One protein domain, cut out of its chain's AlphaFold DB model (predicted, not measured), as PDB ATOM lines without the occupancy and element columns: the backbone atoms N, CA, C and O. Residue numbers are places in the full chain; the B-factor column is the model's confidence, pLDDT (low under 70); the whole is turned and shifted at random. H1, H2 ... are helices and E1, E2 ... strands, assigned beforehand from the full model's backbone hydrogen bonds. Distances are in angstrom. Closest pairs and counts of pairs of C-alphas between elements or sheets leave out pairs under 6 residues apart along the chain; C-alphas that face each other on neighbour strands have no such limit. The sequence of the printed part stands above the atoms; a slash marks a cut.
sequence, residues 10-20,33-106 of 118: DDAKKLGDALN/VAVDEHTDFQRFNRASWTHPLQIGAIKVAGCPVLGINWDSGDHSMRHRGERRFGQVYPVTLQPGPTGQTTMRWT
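AT A GLANCE: This is residues 10 to 20 and 33 to 106 of the 118 residues of an uncharacterized protein of Streptomyces fodineus (UniProt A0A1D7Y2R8). A short hairpin of two strands, E1 and E2, with the small helix H2 packed mainly on E1, makes a modest core near the middle of a strung-out model. A second hairpin, E3 and E4, lies toward one end of the long axis, reached through the long loop of residues 69 to 90, and the helix H1 lies at the other end. The printed part has 85 residues with two named helices and four named strands, in the order H1 H2 E1 E2 E3 E4; both two-stranded sheets, E1 - E2 and E3 - E4, are antiparallel. The class is mixed, helices and strands, with under half of the residues in named elements. The whole is loose and elongated, with a radius of gyration of the C-alphas of 16.9 A and spans of 49 by 31 by 24 A.

IN THESE COORDINATES: Find C-alpha 55 at (232.352, 151.462, 227.347); from there E1, residues 55 to 60, runs 15.7 A. E2 follows as residues 63 to 68, 16.4 A long. Look before them for H2, residues 40 to 48, 12.3 A long. H1, residues 10 to 20, begins at C-alpha 10, (238.186, 178.789, 215.847), and is 15.2 A long. Further on, E3 is residues 91 to 95 and E4 is residues 101 to 105, each 13.1 A long; E4 ends at C-alpha 105, (223.343, 142.137, 230.413).

HOW THE PARTS SIT: Start at the hairpin of E1 and E2, antiparallel at 152 degrees between directions, where N 58 and O 65 are 2.9 A apart and N 65 and O 58 are 2.8 A apart, within hydrogen-bond range. H2 and E1 have 15 pairs of C-alphas within 8 A, the closest those of Ser 48 and Gly 56 at 4.0 A. H2 and E2 have 2 such pairs, the closest those of Ser 48 and Ile 68 at 7.1 A. The hairpin of E3 and E4 is antiparallel at 142 degrees, with N 94 and O 102 within hydrogen-bond range at 2.8 A. E3 and E4 are apart from H2, E1 and E2, and H1 is apart from the other five elements. In H1 and H2 every O i to N i+4 pair is within hydrogen-bond range.

THE WHOLE: The two C-alphas farthest apart are those of Ala 18 and Thr 106, at 50.0 A. Residues 21 to 32 are not printed, and C-alphas 20 and 33 are 6.6 A apart across this cut. The link from E2 to E3 is long, with 22 residues. Look for low confidence, pLDDT under 70, at residues 71 to 90 and 105 to 106; the mean of the printed part is 76.4.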
ATOM      1  N   ASP A  10     237.506 177.835 216.724       88.81
ATOM      2  CA  ASP A  10     238.186 178.789 215.847       88.81
ATOM      3  C   ASP A  10     239.601 178.339 215.468       88.81
ATOM      4  O   ASP A  10     240.037 178.554 214.338       88.81
ATOM      5  N   ASP A  11     240.311 177.671 216.374       89.69
ATOM      6  CA  ASP A  11     241.640 177.131 216.091       89.69
ATOM      7  C   ASP A  11     241.552 175.855 215.245       89.69
ATOM      8  O   ASP A  11     242.372 175.653 214.349       89.69
ATOM      9  N   ALA A  12     240.514 175.036 215.452       88.44
ATOM     10  CA  ALA A  12     240.210 173.893 214.596       88.44
ATOM     11  C   ALA A  12     239.884 174.331 213.158       88.44
ATOM     12  O   ALA A  12     240.376 173.721 212.211       88.44
ATOM     13  N   LYS A  13     239.118 175.418 212.986       88.88
ATOM     14  CA  LYS A  13     238.823 176.011 211.672       88.88
ATOM     15  C   LYS A  13     240.084 176.513 210.977       88.88
ATOM     16  O   LYS A  13     240.337 176.102 209.855       88.88
ATOM     17  N   LYS A  14     240.920 177.306 211.661       90.38
ATOM     18  CA  LYS A  14     242.198 177.789 211.101       90.38
ATOM     19  C   LYS A  14     243.107 176.643 210.664       90.38
ATOM     20  O   LYS A  14     243.735 176.718 209.613       90.38
ATOM     21  N   LEU A  15     243.199 175.591 211.480       88.25
ATOM     22  CA  LEU A  15     243.965 174.400 211.130       88.25
ATOM     23  C   LEU A  15     243.357 173.694 209.914       88.25
ATOM     24  O   LEU A  15     244.092 173.247 209.038       88.25
ATOM     25  N   GLY A  16     242.030 173.611 209.856       88.50
ATOM     26  CA  GLY A  16     241.326 173.032 208.724       88.50
ATOM     27  C   GLY A  16     241.567 173.794 207.422       88.50
ATOM     28  O   GLY A  16     241.884 173.170 206.413       88.50
ATOM     29  N   ASP A  17     241.511 175.126 207.458       89.06
ATOM     30  CA  ASP A  17     241.827 175.995 206.319       89.06
ATOM     31  C   ASP A  17     243.274 175.779 205.854       89.06
ATOM     32  O   ASP A  17     243.518 175.511 204.679       89.06
ATOM     33  N   ALA A  18     244.235 175.761 206.786       88.00
ATOM     34  CA  ALA A  18     245.643 175.521 206.468       88.00
ATOM     35  C   ALA A  18     245.898 174.135 205.840       88.00
ATOM     36  O   ALA A  18     246.775 173.991 204.988       88.00
ATOM     37  N   LEU A  19     245.151 173.109 206.263       86.81
ATOM     38  CA  LEU A  19     245.239 171.760 205.698       86.81
ATOM     39  C   LEU A  19     244.544 171.653 204.334       86.81
ATOM     40  O   LEU A  19     245.016 170.901 203.487       86.81
ATOM     41  N   ASN A  20     243.461 172.399 204.107       83.50
ATOM     42  CA  ASN A  20     242.788 172.471 202.808       83.50
ATOM     43  C   ASN A  20     243.629 173.218 201.765       83.50
ATOM     44  O   ASN A  20     243.637 172.841 200.595       83.50
ATOM     45  N   VAL A  33     239.911 167.073 204.885       80.38
ATOM     46  CA  VAL A  33     239.729 167.747 206.169       80.38
ATOM     47  C   VAL A  33     238.242 167.799 206.500       80.38
ATOM     48  O   VAL A  33     237.430 168.187 205.664       80.38
ATOM     49  N   ALA A  34     237.891 167.447 207.732       80.06
ATOM     50  CA  ALA A  34     236.577 167.711 208.305       80.06
ATOM     51  C   ALA A  34     236.764 168.414 209.652       80.06
ATOM     52  O   ALA A  34     237.642 168.041 210.434       80.06
ATOM     53  N   VAL A  35     235.955 169.443 209.900       81.56
ATOM     54  CA  VAL A  35     235.908 170.168 211.172       81.56
ATOM     55  C   VAL A  35     234.476 170.101 211.670       81.56
ATOM     56  O   VAL A  35     233.601 170.790 211.153       81.56
ATOM     57  N   ASP A  36     234.257 169.277 212.686       78.69
ATOM     58  CA  ASP A  36     232.952 169.083 213.305       78.69
ATOM     59  C   ASP A  36     233.014 169.515 214.769       78.69
ATOM     60  O   ASP A  36     233.966 169.197 215.489       78.69
ATOM     61  N   GLU A  37     231.992 170.234 215.230       77.62
ATOM     62  CA  GLU A  37     231.850 170.520 216.654       77.62
ATOM     63  C   GLU A  37     231.649 169.212 217.421       77.62
ATOM     64  O   GLU A  37     230.840 168.373 217.029       77.62
ATOM     65  N   HIS A  38     232.367 169.058 218.537       76.31
ATOM     66  CA  HIS A  38     232.228 167.898 219.407       76.31
ATOM     67  C   HIS A  38     230.831 167.822 220.035       76.31
ATOM     68  O   HIS A  38     230.566 168.392 221.096       76.31
ATOM     69  N   THR A  39     229.978 167.017 219.418       83.62
ATOM     70  CA  THR A  39     228.736 166.516 220.000       83.62
ATOM     71  C   THR A  39     229.023 165.577 221.172       83.62
ATOM     72  O   THR A  39     230.091 164.958 221.266       83.62
ATOM     73  N   ASP A  40     228.041 165.394 222.057       86.56
ATOM     74  CA  ASP A  40     228.145 164.400 223.132       86.56
ATOM     75  C   ASP A  40     228.343 162.977 222.585       86.56
ATOM     76  O   ASP A  40     229.045 162.179 223.200       86.56
ATOM     77  N   PHE A  41     227.835 162.687 221.381       82.25
ATOM     78  CA  PHE A  41     228.114 161.438 220.670       82.25
ATOM     79  C   PHE A  41     229.613 161.246 220.394       82.25
ATOM     80  O   PHE A  41     230.159 160.188 220.704       82.25
ATOM     81  N   GLN A  42     230.311 162.257 219.869       82.81
ATOM     82  CA  GLN A  42     231.753 162.166 219.588       82.81
ATOM     83  C   GLN A  42     232.585 162.108 220.874       82.81
ATOM     84  O   GLN A  42     233.538 161.330 220.963       82.81
ATOM     85  N   ARG A  43     232.201 162.883 221.901       84.69
ATOM     86  CA  ARG A  43     232.823 162.807 223.236       84.69
ATOM     87  C   ARG A  43     232.700 161.403 223.819       84.69
ATOM     88  O   ARG A  43     233.667 160.876 224.365       84.69
ATOM     89  N   PHE A  44     231.525 160.794 223.673       87.50
ATOM     90  CA  PHE A  44     231.262 159.437 224.117       87.50
ATOM     91  C   PHE A  44     232.085 158.398 223.337       87.50
ATOM     92  O   PHE A  44     232.790 157.610 223.962       87.50
ATOM     93  N   ASN A  45     232.075 158.455 221.998       83.94
ATOM     94  CA  ASN A  45     232.835 157.551 221.120       83.94
ATOM     95  C   ASN A  45     234.324 157.499 221.510       83.94
ATOM     96  O   ASN A  45     234.936 156.435 221.634       83.94
ATOM     97  N   ARG A  46     234.889 158.672 221.811       83.12
ATOM     98  CA  ARG A  46     236.254 158.803 222.321       83.12
ATOM     99  C   ARG A  46     236.432 158.177 223.701       83.12
ATOM    100  O   ARG A  46     237.403 157.453 223.906       83.12
ATOM    101  N   ALA A  47     235.540 158.468 224.648       87.38
ATOM    102  CA  ALA A  47     235.620 157.930 226.008       87.38
ATOM    103  C   ALA A  47     235.582 156.391 226.030       87.38
ATOM    104  O   ALA A  47     236.113 155.785 226.957       87.38
ATOM    105  N   SER A  48     234.990 155.768 225.007       87.50
ATOM    106  CA  SER A  48     234.922 154.316 224.861       87.50
ATOM    107  C   SER A  48     236.120 153.641 224.191       87.50
ATOM    108  O   SER A  48     236.285 152.436 224.368       87.50
ATOM    109  N   TRP A  49     236.962 154.360 223.439       86.06
ATOM    110  CA  TRP A  49     237.931 153.740 222.514       86.06
ATOM    111  C   TRP A  49     238.926 152.775 223.152       86.06
ATOM    112  O   TRP A  49     239.340 151.808 222.519       86.06
ATOM    113  N   THR A  50     239.348 153.044 224.384       79.44
ATOM    114  CA  THR A  50     240.367 152.232 225.058       79.44
ATOM    115  C   THR A  50     239.776 151.045 225.808       79.44
ATOM    116  O   THR A  50     240.525 150.206 226.307       79.44
ATOM    117  N   HIS A  51     238.451 150.976 225.938       78.19
ATOM    118  CA  HIS A  51     237.796 149.910 226.674       78.19
ATOM    119  C   HIS A  51     237.460 148.748 225.723       78.19
ATOM    120  O   HIS A  51     236.805 148.981 224.710       78.19
ATOM    121  N   PRO A  52     237.806 147.485 226.043       74.56
ATOM    122  CA  PRO A  52     237.547 146.338 225.162       74.56
ATOM    123  C   PRO A  52     236.073 146.141 224.777       74.56
ATOM    124  O   PRO A  52     235.767 145.610 223.720       74.56
ATOM    125  N   LEU A  53     235.159 146.579 225.645       73.00
ATOM    126  CA  LEU A  53     233.708 146.547 225.408       73.00
ATOM    127  C   LEU A  53     233.154 147.853 224.820       73.00
ATOM    128  O   LEU A  53     231.942 148.031 224.792       73.00
ATOM    129  N   GLN A  54     234.030 148.780 224.434       80.19
ATOM    130  CA  GLN A  54     233.688 150.126 223.994       80.19
ATOM    131  C   GLN A  54     232.770 150.872 224.982       80.19
ATOM    132  O   GLN A  54     231.792 151.516 224.610       80.19
ATOM    133  N   ILE A  55     233.084 150.779 226.275       82.56
ATOM    134  CA  ILE A  55     232.352 151.462 227.347       82.56
ATOM    135  C   ILE A  55     233.027 152.797 227.633       82.56
ATOM    136  O   ILE A  55     234.237 152.836 227.843       82.56
ATOM    137  N   GLY A  56     232.236 153.864 227.701       86.75
ATOM    138  CA  GLY A  56     232.704 155.208 228.027       86.75
ATOM    139  C   GLY A  56     231.752 155.925 228.979       86.75
ATOM    140  O   GLY A  56     230.549 155.669 228.992       86.75
ATOM    141  N   ALA A  57     232.285 156.845 229.777       89.19
ATOM    142  CA  ALA A  57     231.486 157.744 230.602       89.19
ATOM    143  C   ALA A  57     231.768 159.195 230.208       89.19
ATOM    144  O   ALA A  57     232.925 159.588 230.067       89.19
ATOM    145  N   ILE A  58     230.713 159.992 230.053       90.25
ATOM    146  CA  ILE A  58     230.790 161.432 229.780       90.25
ATOM    147  C   ILE A  58     229.868 162.203 230.726       90.25
ATOM    148  O   ILE A  58     229.006 161.620 231.380       90.25
ATOM    149  N   LYS A  59     230.031 163.526 230.808       91.00
ATOM    150  CA  LYS A  59     229.051 164.408 231.454       91.00
ATOM    151  C   LYS A  59     228.203 165.093 230.388       91.00
ATOM    152  O   LYS A  59     228.757 165.788 229.544       91.00
ATOM    153  N   VAL A  60     226.885 164.951 230.483       88.12
ATOM    154  CA  VAL A  60     225.895 165.634 229.638       88.12
ATOM    155  C   VAL A  60     225.046 166.514 230.541       88.12
ATOM    156  O   VAL A  60     224.442 166.012 231.486       88.12
ATOM    157  N   ALA A  61     225.046 167.830 230.307       89.00
ATOM    158  CA  ALA A  61     224.330 168.801 231.146       89.00
ATOM    159  C   ALA A  61     224.585 168.627 232.667       89.00
ATOM    160  O   ALA A  61     223.689 168.783 233.489       89.00
ATOM    161  N   GLY A  62     225.816 168.262 233.049       87.81
ATOM    162  CA  GLY A  62     226.208 168.017 234.444       87.81
ATOM    163  C   GLY A  62     225.909 166.609 234.978       87.81
ATOM    164  O   GLY A  62     226.459 166.234 236.014       87.81
ATOM    165  N   CYS A  63     225.135 165.798 234.257       87.50
ATOM    166  CA  CYS A  63     224.804 164.427 234.631       87.50
ATOM    167  C   CYS A  63     225.829 163.430 234.061       87.50
ATOM    168  O   CYS A  63     226.152 163.511 232.872       87.50
ATOM    169  N   PRO A  64     226.342 162.473 234.857       86.56
ATOM    170  CA  PRO A  64     227.171 161.399 234.330       86.56
ATOM    171  C   PRO A  64     226.316 160.451 233.485       86.56
ATOM    172  O   PRO A  64     225.324 159.898 233.958       86.56
ATOM    173  N   VAL A  65     226.718 160.251 232.236       85.75
ATOM    174  CA  VAL A  65     226.107 159.310 231.302       85.75
ATOM    175  C   VAL A  65     227.137 158.246 230.966       85.75
ATOM    176  O   VAL A  65     228.242 158.546 230.517       85.75
ATOM    177  N   LEU A  66     226.759 156.998 231.206       84.56
ATOM    178  CA  LEU A  66     227.545 155.815 230.907       84.56
ATOM    179  C   LEU A  66     226.918 155.138 229.689       84.56
ATOM    180  O   LEU A  66     225.733 154.809 229.710       84.56
ATOM    181  N   GLY A  67     227.698 154.964 228.631       79.75
ATOM    182  CA  GLY A  67     227.224 154.393 227.376       79.75
ATOM    183  C   GLY A  67     228.105 153.254 226.890       79.75
ATOM    184  O   GLY A  67     229.192 153.003 227.420       79.75
ATOM    185  N   ILE A  68     227.635 152.595 225.833       79.19
ATOM    186  CA  ILE A  68     228.383 151.577 225.099       79.19
ATOM    187  C   ILE A  68     228.348 151.941 223.615       79.19
ATOM    188  O   ILE A  68     227.271 152.152 223.060       79.19
ATOM    189  N   ASN A  69     229.518 152.079 223.002       79.12
ATOM    190  CA  ASN A  69     229.660 152.446 221.603       79.12
ATOM    191  C   ASN A  69     229.631 151.175 220.769       79.12
ATOM    192  O   ASN A  69     230.647 150.507 220.640       79.12
ATOM    193  N   TRP A  70     228.454 150.818 220.270       74.88
ATOM    194  CA  TRP A  70     228.284 149.695 219.354       74.88
ATOM    195  C   TRP A  70     227.786 150.195 218.014       74.88
ATOM    196  O   TRP A  70     226.937 151.089 217.953       74.88
ATOM    197  N   ASP A  71     228.303 149.601 216.949       69.12
ATOM    198  CA  ASP A  71     227.810 149.839 215.603       69.12
ATOM    199  C   ASP A  71     226.840 148.736 215.150       69.12
ATOM    200  O   ASP A  71     226.675 147.694 215.786       69.12
ATOM    201  N   SER A  72     226.161 148.963 214.023       58.28
ATOM    202  CA  SER A  72     225.255 147.986 213.402       58.28
ATOM    203  C   SER A  72     225.925 146.649 213.041       58.28
ATOM    204  O   SER A  72     225.229 145.646 212.899       58.28
ATOM    205  N   GLY A  73     227.248 146.619 212.883       60.97
ATOM    206  CA  GLY A  73     228.040 145.409 212.682       60.97
ATOM    207  C   GLY A  73     228.203 144.595 213.967       60.97
ATOM    208  O   GLY A  73     228.084 143.370 213.917       60.97
ATOM    209  N   ASP A  74     228.339 145.240 215.125       63.41
ATOM    210  CA  ASP A  74     228.378 144.579 216.439       63.41
ATOM    211  C   ASP A  74     227.056 143.858 216.761       63.41
ATOM    212  O   ASP A  74     227.041 142.790 217.380       63.41
ATOM    213  N   HIS A  75     225.931 144.393 216.272       54.03
ATOM    214  CA  HIS A  75     224.615 143.744 216.337       54.03
ATOM    215  C   HIS A  75     224.540 142.444 215.517       54.03
ATOM    216  O   HIS A  75     223.707 141.586 215.809       54.03
ATOM    217  N   SER A  76     225.404 142.302 214.505       48.62
ATOM    218  CA  SER A  76     225.414 141.189 213.549       48.62
ATOM    219  C   SER A  76     226.326 140.024 213.949       48.62
ATOM    220  O   SER A  76     226.465 139.061 213.187       48.62
ATOM    221  N   MET A  77     226.919 140.049 215.151       46.25
ATOM    222  CA  MET A  77     227.570 138.863 215.705       46.25
ATOM    223  C   MET A  77     226.518 137.762 215.899       46.25
ATOM    224  O   MET A  77     225.737 137.782 216.848       46.25
ATOM    225  N   ARG A  78     226.493 136.819 214.947       47.09
ATOM    226  CA  ARG A  78     225.548 135.704 214.752       47.09
ATOM    227  C   ARG A  78     225.501 134.707 215.922       47.09
ATOM    228  O   ARG A  78     225.760 133.516 215.756       47.09
ATOM    229  N   HIS A  79     225.136 135.164 217.112       47.19
ATOM    230  CA  HIS A  79     224.998 134.350 218.318       47.19
ATOM    231  C   HIS A  79     223.533 134.161 218.740       47.19
ATOM    232  O   HIS A  79     223.264 134.034 219.931       47.19
ATOM    233  N   ARG A  80     222.576 134.140 217.793       51.78
ATOM    234  CA  ARG A  80     221.138 133.883 218.064       51.78
ATOM    235  C   ARG A  80     220.569 134.740 219.220       51.78
ATOM    236  O   ARG A  80     219.692 134.310 219.957       51.78
ATOM    237  N   GLY A  81     221.104 135.950 219.379       54.28
ATOM    238  CA  GLY A  81     220.797 136.910 220.445       54.28
ATOM    239  C   GLY A  81     220.890 138.348 219.933       54.28
ATOM    240  O   GLY A  81     221.330 139.243 220.655       54.28
ATOM    241  N   GLU A  82     220.558 138.531 218.653       58.84
ATOM    242  CA  GLU A  82     220.677 139.791 217.925       58.84
ATOM    243  C   GLU A  82     219.888 140.898 218.623       58.84
ATOM    244  O   GLU A  82     218.771 140.709 219.113       58.84
ATOM    245  N   ARG A  83     220.494 142.082 218.672       61.81
ATOM    246  CA  ARG A  83     219.872 143.279 219.230       61.81
ATOM    247  C   ARG A  83     219.381 144.144 218.083       61.81
ATOM    248  O   ARG A  83     220.100 144.325 217.106       61.81
ATOM    249  N   ARG A  84     218.188 144.714 218.201       61.44
ATOM    250  CA  ARG A  84     217.645 145.617 217.189       61.44
ATOM    251  C   ARG A  84     218.470 146.904 217.165       61.44
ATOM    252  O   ARG A  84     218.732 147.497 218.211       61.44
ATOM    253  N   PHE A  85     218.847 147.338 215.966       61.44
ATOM    254  CA  PHE A  85     219.483 148.637 215.767       61.44
ATOM    255  C   PHE A  85     218.601 149.758 216.341       61.44
ATOM    256  O   PHE A  85     217.385 149.767 216.133       61.44
ATOM    257  N   GLY A  86     219.212 150.680 217.087       64.12
ATOM    258  CA  GLY A  86     218.518 151.814 217.705       64.12
ATOM    259  C   GLY A  86     217.681 151.483 218.948       64.12
ATOM    260  O   GLY A  86     216.948 152.351 219.416       64.12
ATOM    261  N   GLN A  87     217.761 150.264 219.500       63.97
ATOM    262  CA  GLN A  87     217.118 149.946 220.780       63.97
ATOM    263  C   GLN A  87     218.021 150.178 221.994       63.97
ATOM    264  O   GLN A  87     219.222 149.913 221.970       63.97
ATOM    265  N   VAL A  88     217.393 150.611 223.091       63.59
ATOM    266  CA  VAL A  88     218.020 150.768 224.406       63.59
ATOM    267  C   VAL A  88     217.813 149.489 225.211       63.59
ATOM    268  O   VAL A  88     216.679 149.083 225.456       63.59
ATOM    269  N   TYR A  89     218.911 148.876 225.651       67.56
ATOM    270  CA  TYR A  89     218.882 147.667 226.473       67.56
ATOM    271  C   TYR A  89     219.284 147.996 227.911       67.56
ATOM    272  O   TYR A  89     220.348 148.589 228.110       67.56
ATOM    273  N   PRO A  90     218.487 147.602 228.919       65.12
ATOM    274  CA  PRO A  90     218.877 147.779 230.307       65.12
ATOM    275  C   PRO A  90     220.102 146.917 230.630       65.12
ATOM    276  O   PRO A  90     220.222 145.767 230.195       65.12
ATOM    277  N   VAL A  91     221.011 147.484 231.415       70.81
ATOM    278  CA  VAL A  91     222.243 146.837 231.866       70.81
ATOM    279  C   VAL A  91     222.287 146.899 233.383       70.81
ATOM    280  O   VAL A  91     222.058 147.952 233.974       70.81
ATOM    281  N   THR A  92     222.611 145.775 234.014       75.94
ATOM    282  CA  THR A  92     222.834 145.722 235.457       75.94
ATOM    283  C   THR A  92     224.299 146.023 235.739       75.94
ATOM    284  O   THR A  92     225.188 145.418 235.139       75.94
ATOM    285  N   LEU A  93     224.571 146.932 236.672       77.44
ATOM    286  CA  LEU A  93     225.922 147.166 237.179       77.44
ATOM    287  C   LEU A  93     226.218 146.169 238.304       77.44
ATOM    288  O   LEU A  93     225.407 145.993 239.211       77.44
ATOM    289  N   GLN A  94     227.369 145.506 238.243       80.06
ATOM    290  CA  GLN A  94     227.822 144.533 239.235       80.06
ATOM    291  C   GLN A  94     229.285 144.794 239.614       80.06
ATOM    292  O   GLN A  94     230.047 145.303 238.793       80.06
ATOM    293  N   PRO A  95     229.720 144.443 240.833       80.31
ATOM    294  CA  PRO A  95     231.138 144.426 241.167       80.31
ATOM    295  C   PRO A  95     231.882 143.417 240.286       80.31
ATOM    296  O   PRO A  95     231.483 142.261 240.153       80.31
ATOM    297  N   GLY A  96     232.962 143.869 239.668       76.62
ATOM    298  CA  GLY A  96     233.906 143.060 238.919       76.62
ATOM    299  C   GLY A  96     234.927 142.383 239.838       76.62
ATOM    300  O   GLY A  96     235.120 142.804 240.980       76.62
ATOM    301  N   PRO A  97     235.621 141.346 239.341       74.50
ATOM    302  CA  PRO A  97     236.494 140.491 240.153       74.50
ATOM    303  C   PRO A  97     237.697 141.225 240.764       74.50
ATOM    304  O   PRO A  97     238.239 140.792 241.772       74.50
ATOM    305  N   THR A  98     238.099 142.348 240.175       83.94
ATOM    306  CA  THR A  98     239.226 143.189 240.605       83.94
ATOM    307  C   THR A  98     238.766 144.531 241.188       83.94
ATOM    308  O   THR A  98     239.543 145.475 241.255       83.94
ATOM    309  N   GLY A  99     237.495 144.640 241.598       77.06
ATOM    310  CA  GLY A  99     236.944 145.835 242.251       77.06
ATOM    311  C   GLY A  99     236.429 146.931 241.308       77.06
ATOM    312  O   GLY A  99     235.825 147.891 241.778       77.06
ATOM    313  N   GLN A 100     236.598 146.794 239.991       77.56
ATOM    314  CA  GLN A 100     235.934 147.674 239.016       77.56
ATOM    315  C   GLN A 100     234.433 147.383 238.909       77.56
ATOM    316  O   GLN A 100     234.002 146.271 239.181       77.56
ATOM    317  N   THR A 101     233.622 148.337 238.458       74.50
ATOM    318  CA  THR A 101     232.228 148.056 238.082       74.50
ATOM    319  C   THR A 101     232.187 147.350 236.726       74.50
ATOM    320  O   THR A 101     232.685 147.874 235.733       74.50
ATOM    321  N   THR A 102     231.560 146.179 236.673       71.19
ATOM    322  CA  THR A 102     231.283 145.429 235.448       71.19
ATOM    323  C   THR A 102     229.812 145.566 235.078       71.19
ATOM    324  O   THR A 102     228.918 145.486 235.916       71.19
ATOM    325  N   MET A 103     229.549 145.737 233.792       72.06
ATOM    326  CA  MET A 103     228.208 145.673 233.230       72.06
ATOM    327  C   MET A 103     227.821 144.229 232.924       72.06
ATOM    328  O   MET A 103     228.553 143.527 232.228       72.06
ATOM    329  N   ARG A 104     226.654 143.792 233.396       71.00
ATOM    330  CA  ARG A 104     226.051 142.510 233.034       71.00
ATOM    331  C   ARG A 104     224.727 142.741 232.326       71.00
ATOM    332  O   ARG A 104     223.816 143.373 232.858       71.00
ATOM    333  N   TRP A 105     224.605 142.170 231.138       69.19
ATOM    334  CA  TRP A 105     223.343 142.137 230.413       69.19
ATOM    335  C   TRP A 105     222.471 141.005 230.938       69.19
ATOM    336  O   TRP A 105     222.916 139.859 231.051       69.19
ATOM    337  N   THR A 106     221.206 141.317 231.188       64.38
ATOM    338  CA  THR A 106     220.163 140.298 231.237       64.38
ATOM    339  C   THR A 106     219.812 139.980 229.792       64.38
ATOM    340  O   THR A 106     218.968 140.642 229.198       64.38
TER     341      THR A 106